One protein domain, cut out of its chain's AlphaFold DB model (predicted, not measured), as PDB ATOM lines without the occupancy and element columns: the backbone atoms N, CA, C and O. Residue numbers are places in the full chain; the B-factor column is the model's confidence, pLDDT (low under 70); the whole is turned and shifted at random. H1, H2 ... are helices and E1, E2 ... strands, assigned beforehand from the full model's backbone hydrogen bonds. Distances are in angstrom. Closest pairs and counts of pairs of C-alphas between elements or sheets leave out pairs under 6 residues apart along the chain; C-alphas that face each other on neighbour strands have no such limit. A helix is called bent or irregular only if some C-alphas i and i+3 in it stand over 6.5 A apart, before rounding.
ATOM      1  N   PHE A 204      32.335  47.884 -34.625       95.44
ATOM      2  CA  PHE A 204      31.493  48.786 -35.412       95.44
ATOM      3  C   PHE A 204      31.076  50.028 -34.615       95.44
ATOM      4  O   PHE A 204      31.008  51.123 -35.164       95.44
ATOM      5  N   GLY A 205      30.793  49.881 -33.320       95.69
ATOM      6  CA  GLY A 205      30.112  50.918 -32.549       95.69
ATOM      7  C   GLY A 205      28.630  51.042 -32.919       95.69
ATOM      8  O   GLY A 205      28.167  50.567 -33.959       95.69
ATOM      9  N   ILE A 206      27.852  51.685 -32.045       94.62
ATOM     10  CA  ILE A 206      26.397  51.796 -32.229       94.62
ATOM     11  C   ILE A 206      26.022  52.615 -33.470       94.62
ATOM     12  O   ILE A 206      25.098  52.239 -34.184       94.62
ATOM     13  N   GLU A 207      26.760  53.685 -33.771       96.56
ATOM     14  CA  GLU A 207      26.455  54.569 -34.901       96.56
ATOM     15  C   GLU A 207      26.638  53.869 -36.252       96.56
ATOM     16  O   GLU A 207      25.775  53.976 -37.120       96.56
ATOM     17  N   GLN A 208      27.692  53.064 -36.416       95.81
ATOM     18  CA  GLN A 208      27.886  52.301 -37.650       95.81
ATOM     19  C   GLN A 208      26.852  51.182 -37.798       95.81
ATOM     20  O   GLN A 208      26.352  50.957 -38.897       95.81
ATOM     21  N   LEU A 209      26.503  50.492 -36.704       94.56
ATOM     22  CA  LEU A 209      25.445  49.478 -36.727       94.56
ATOM     23  C   LEU A 209      24.106  50.096 -37.144       94.56
ATOM     24  O   LEU A 209      23.415  49.545 -37.997       94.56
ATOM     25  N   ARG A 210      23.769  51.270 -36.595       94.56
ATOM     26  CA  ARG A 210      22.589  52.042 -36.998       94.56
ATOM     27  C   ARG A 210      22.654  52.425 -38.474       94.56
ATOM     28  O   ARG A 210      21.689  52.194 -39.190       94.56
ATOM     29  N   ALA A 211      23.787  52.939 -38.948       94.88
ATOM     30  CA  ALA A 211      23.960  53.306 -40.352       94.88
ATOM     31  C   ALA A 211      23.742  52.116 -41.304       94.88
ATOM     32  O   ALA A 211      23.043  52.264 -42.302       94.88
ATOM     33  N   CYS A 212      24.272  50.931 -40.980       93.44
ATOM     34  CA  CYS A 212      24.058  49.719 -41.776       93.44
ATOM     35  C   CYS A 212      22.574  49.323 -41.838       93.44
ATOM     36  O   CYS A 212      22.038  49.113 -42.921       93.44
ATOM     37  N   VAL A 213      21.895  49.277 -40.690       91.19
ATOM     38  CA  VAL A 213      20.470  48.912 -40.623       91.19
ATOM     39  C   VAL A 213      19.603  49.943 -41.356       91.19
ATOM     40  O   VAL A 213      18.708  49.559 -42.107       91.19
ATOM     41  N   SER A 214      19.881  51.241 -41.192       91.00
ATOM     42  CA  SER A 214      19.193  52.309 -41.930       91.00
ATOM     43  C   SER A 214      19.390  52.170 -43.437       91.00
ATOM     44  O   SER A 214      18.418  52.245 -44.184       91.00
ATOM     45  N   HIS A 215      20.619  51.903 -43.885       93.12
ATOM     46  CA  HIS A 215      20.924  51.723 -45.301       93.12
ATOM     47  C   HIS A 215      20.157  50.544 -45.918       93.12
ATOM     48  O   HIS A 215      19.624  50.665 -47.022       93.12
ATOM     49  N   ASP A 216      20.045  49.424 -45.201       90.62
ATOM     50  CA  ASP A 216      19.274  48.265 -45.660       90.62
ATOM     51  C   ASP A 216      17.777  48.599 -45.797       90.62
ATOM     52  O   ASP A 216      17.139  48.219 -46.783       90.62
ATOM     53  N   ILE A 217      17.216  49.355 -44.844       87.81
ATOM     54  CA  ILE A 217      15.825  49.840 -44.898       87.81
ATOM     55  C   ILE A 217      15.623  50.794 -46.084       87.81
ATOM     56  O   ILE A 217      14.626  50.684 -46.799       87.81
ATOM     57  N   GLU A 218      16.562  51.708 -46.330       89.81
ATOM     58  CA  GLU A 218      16.522  52.629 -47.471       89.81
ATOM     59  C   GLU A 218      16.587  51.881 -48.807       89.81
ATOM     60  O   GLU A 218      15.800  52.160 -49.715       89.81
ATOM     61  N   CYS A 219      17.475  50.891 -48.925       89.50
ATOM     62  CA  CYS A 219      17.563  50.034 -50.106       89.50
ATOM     63  C   CYS A 219      16.252  49.281 -50.350       89.50
ATOM     64  O   CYS A 219      15.772  49.221 -51.485       89.50
ATOM     65  N   ALA A 220      15.636  48.758 -49.290       84.75
ATOM     66  CA  ALA A 220      14.343  48.100 -49.370       84.75
ATOM     67  C   ALA A 220      13.227  49.059 -49.808       84.75
ATOM     68  O   ALA A 220      12.432  48.733 -50.692       84.75
ATOM     69  N   ALA A 221      13.182  50.268 -49.245       83.62
ATOM     70  CA  ALA A 221      12.222  51.296 -49.632       83.62
ATOM     71  C   ALA A 221      12.399  51.719 -51.100       83.62
ATOM     72  O   ALA A 221      11.417  51.850 -51.832       83.62
ATOM     73  N   ARG A 222      13.645  51.856 -51.565       87.31
ATOM     74  CA  ARG A 222      13.952  52.158 -52.967       87.31
ATOM     75  C   ARG A 222      13.501  51.035 -53.898       87.31
ATOM     76  O   ARG A 222      12.829  51.312 -54.887       87.31
ATOM     77  N   LEU A 223      13.824  49.780 -53.577       85.00
ATOM     78  CA  LEU A 223      13.387  48.622 -54.361       85.00
ATOM     79  C   LEU A 223      11.857  48.543 -54.433       85.00
ATOM     80  O   LEU A 223      11.297  48.313 -55.501       85.00
ATOM     81  N   ARG A 224      11.171  48.794 -53.314       78.94
ATOM     82  CA  ARG A 224       9.709  48.885 -53.260       78.94
ATOM     83  C   ARG A 224       9.171  49.948 -54.217       78.94
ATOM     84  O   ARG A 224       8.252  49.645 -54.970       78.94
ATOM     85  N   GLY A 225       9.740  51.154 -54.202       83.38
ATOM     86  CA  GLY A 225       9.335  52.232 -55.105       83.38
ATOM     87  C   GLY A 225       9.525  51.864 -56.580       83.38
ATOM     88  O   GLY A 225       8.647  52.131 -57.394       83.38
ATOM     89  N   MET A 226      10.625  51.178 -56.909       85.31
ATOM     90  CA  MET A 226      10.874  50.678 -58.267       85.31
ATOM     91  C   MET A 226       9.830  49.638 -58.696       85.31
ATOM     92  O   MET A 226       9.301  49.742 -59.794       85.31
ATOM     93  N   LEU A 227       9.486  48.684 -57.823       81.81
ATOM     94  CA  LEU A 227       8.472  47.659 -58.109       81.81
ATOM     95  C   LEU A 227       7.055  48.234 -58.231       81.81
ATOM     96  O   LEU A 227       6.261  47.745 -59.020       81.81
ATOM     97  N   GLN A 228       6.718  49.266 -57.454       78.00
ATOM     98  CA  GLN A 228       5.407  49.923 -57.539       78.00
ATOM     99  C   GLN A 228       5.237  50.749 -58.819       78.00
ATOM    100  O   GLN A 228       4.111  50.920 -59.278       78.00
ATOM    101  N   ALA A 229       6.338  51.270 -59.366       82.06
ATOM    102  CA  ALA A 229       6.346  52.012 -60.622       82.06
ATOM    103  C   ALA A 229       6.387  51.102 -61.863       82.06
ATOM    104  O   ALA A 229       6.174  51.580 -62.975       82.06
ATOM    105  N   ASP A 230       6.683  49.812 -61.691       77.50
ATOM    106  CA  ASP A 230       6.800  48.852 -62.782       77.50
ATOM    107  C   ASP A 230       5.441  48.198 -63.092       77.50
ATOM    108  O   ASP A 230       4.976  47.304 -62.384       77.50
ATOM    109  N   GLU A 231       4.811  48.637 -64.185       64.50
ATOM    110  CA  GLU A 231       3.544  48.091 -64.694       64.50
ATOM    111  C   GLU A 231       3.671  46.669 -65.278       64.50
ATOM    112  O   GLU A 231       2.661  46.002 -65.510       64.50
ATOM    113  N   VAL A 232       4.895  46.192 -65.535       64.25
ATOM    114  CA  VAL A 232       5.174  44.875 -66.131       64.25
ATOM    115  C   VAL A 232       5.258  43.801 -65.054       64.25
ATOM    116  O   VAL A 232       4.800  42.670 -65.252       64.25
ATOM    117  N   THR A 233       5.820  44.133 -63.891       58.38
ATOM    118  CA  THR A 233       5.819  43.204 -62.766       58.38
ATOM    119  C   THR A 233       4.443  43.171 -62.122       58.38
ATOM    120  O   THR A 233       3.988  44.130 -61.511       58.38
ATOM    121  N   ASN A 234       3.786  42.013 -62.173       56.09
ATOM    122  CA  ASN A 234       2.557  41.742 -61.426       56.09
ATOM    123  C   ASN A 234       2.850  41.607 -59.914       56.09
ATOM    124  O   ASN A 234       2.348  40.703 -59.255       56.09
ATOM    125  N   VAL A 235       3.744  42.426 -59.358       55.56
ATOM    126  CA  VAL A 235       4.299  42.291 -58.014       55.56
ATOM    127  C   VAL A 235       3.891  43.498 -57.186       55.56
ATOM    128  O   VAL A 235       4.354  44.606 -57.419       55.56
ATOM    129  N   ARG A 236       3.057  43.281 -56.164       58.78
ATOM    130  CA  ARG A 236       2.810  44.300 -55.134       58.78
ATOM    131  C   ARG A 236       3.694  44.000 -53.923       58.78
ATOM    132  O   ARG A 236       3.457  42.992 -53.252       58.78
ATOM    133  N   PRO A 237       4.727  44.813 -53.644       59.47
ATOM    134  CA  PRO A 237       5.563  44.625 -52.463       59.47
ATOM    135  C   PRO A 237       4.775  44.976 -51.193       59.47
ATOM    136  O   PRO A 237       4.198  46.058 -51.124       59.47
ATOM    137  N   LEU A 238       4.781  44.102 -50.178       58.09
ATOM    138  CA  LEU A 238       4.147  44.362 -48.872       58.09
ATOM    139  C   LEU A 238       4.873  45.495 -48.135       58.09
ATOM    140  O   LEU A 238       6.076  45.332 -47.909       58.09
ATOM    141  N   PRO A 239       4.241  46.642 -47.823       55.31
ATOM    142  CA  PRO A 239       4.784  47.667 -46.934       55.31
ATOM    143  C   PRO A 239       5.222  47.043 -45.613       55.31
ATOM    144  O   PRO A 239       4.430  46.633 -44.775       55.31
ATOM    145  N   THR A 240       6.526  46.935 -45.452       56.69
ATOM    146  CA  THR A 240       7.164  46.371 -44.274       56.69
ATOM    147  C   THR A 240       8.059  47.461 -43.723       56.69
ATOM    148  O   THR A 240       8.877  48.034 -44.446       56.69
ATOM    149  N   SER A 241       7.846  47.800 -42.454       56.03
ATOM    150  CA  SER A 241       8.662  48.770 -41.721       56.03
ATOM    151  C   SER A 241      10.035  48.197 -41.345       56.03
ATOM    152  O   SER A 241      10.955  48.950 -41.047       56.03
ATOM    153  N   THR A 242      10.199  46.871 -41.405       52.09
ATOM    154  CA  THR A 242      11.459  46.153 -41.175       52.09
ATOM    155  C   THR A 242      11.933  45.522 -42.491       52.09
ATOM    156  O   THR A 242      11.126  45.027 -43.270       52.09
ATOM    157  N   ALA A 243      13.231  45.612 -42.777       52.81
ATOM    158  CA  ALA A 243      13.827  45.740 -44.114       52.81
ATOM    159  C   ALA A 243      13.552  44.728 -45.257       52.81
ATOM    160  O   ALA A 243      13.938  45.066 -46.370       52.81
ATOM    161  N   PRO A 244      12.937  43.537 -45.164       55.56
ATOM    162  CA  PRO A 244      12.745  42.753 -46.374       55.56
ATOM    163  C   PRO A 244      11.512  43.247 -47.114       55.56
ATOM    164  O   PRO A 244      10.387  43.224 -46.609       55.56
ATOM    165  N   VAL A 245      11.732  43.652 -48.361       49.03
ATOM    166  CA  VAL A 245      10.676  43.707 -49.368       49.03
ATOM    167  C   VAL A 245      10.233  42.272 -49.615       49.03
ATOM    168  O   VAL A 245      11.004  41.474 -50.142       49.03
ATOM    169  N   CYS A 246       9.002  41.931 -49.240       46.41
ATOM    170  CA  CYS A 246       8.386  40.676 -49.651       46.41
ATOM    171  C   CYS A 246       7.605  40.918 -50.957       46.41
ATOM    172  O   CYS A 246       6.516  41.505 -50.908       46.41
ATOM    173  N   PRO A 247       8.132  40.526 -52.133       39.62
ATOM    174  CA  PRO A 247       7.382  40.597 -53.379       39.62
ATOM    175  C   PRO A 247       6.260  39.550 -53.373       39.62
ATOM    176  O   PRO A 247       6.502  38.374 -53.104       39.62
ATOM    177  N   ARG A 248       5.025  39.954 -53.692       40.75
ATOM    178  CA  ARG A 248       3.908  39.027 -53.926       40.75
ATOM    179  C   ARG A 248       3.432  39.136 -55.368       40.75
ATOM    180  O   ARG A 248       3.028  40.217 -55.786       40.75
ATOM    181  N   SER A 249       3.417  38.016 -56.092       31.45
ATOM    182  CA  SER A 249       2.779  37.926 -57.408       31.45
ATOM    183  C   SER A 249       1.256  38.045 -57.276       31.45
ATOM    184  O   SER A 249       0.626  37.270 -56.551       31.45
TER     185      SER A 249
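This is residues 204 to 249 of the 261 residues of an uncharacterized protein of Perkinsus olseni (UniProt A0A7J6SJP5). One long helix, H1, has a small two-stranded hairpin, E1 and E2, folded back beside its later part, while residues 205 to 211 of H1 stick out free. The printed part has 46 residues, with one named helix and then two named strands, an antiparallel sheet E1 - E2; the class is mixed. It is a loose rod spanning 42 by 14 by 11 A, with a radius of gyration of the C-alphas of 12.8 A.

H1, residues 204 to 229, has 21 of 22 O i to N i+4 pairs within hydrogen-bond range. The closest C-alphas of H1 and E1, residues 235 to 238, are those of Arg 224 and Pro 237, 6.0 A apart. E1 and E2, residues 246 to 249, form an antiparallel hairpin, their directions at 145 degrees; N 236 and O 248, 3.1 A apart, are within hydrogen-bond range. H1 and E2 are apart.

H1 begins at C-alpha 204 (31.493, 48.786, -35.412) and is 35.8 A long; it is irregular, with C-alphas 204 and 207 7.7 A apart. E1 measures 9.4 A. E2 measures 10.0 A and ends at C-alpha 249 (2.779, 37.926, -57.408).

The C-alphas farthest apart, of Gly 205 and Val 232, are 42.3 A apart. The printed part has no cut and no long link. Residues 231 to 249 have pLDDT under 70.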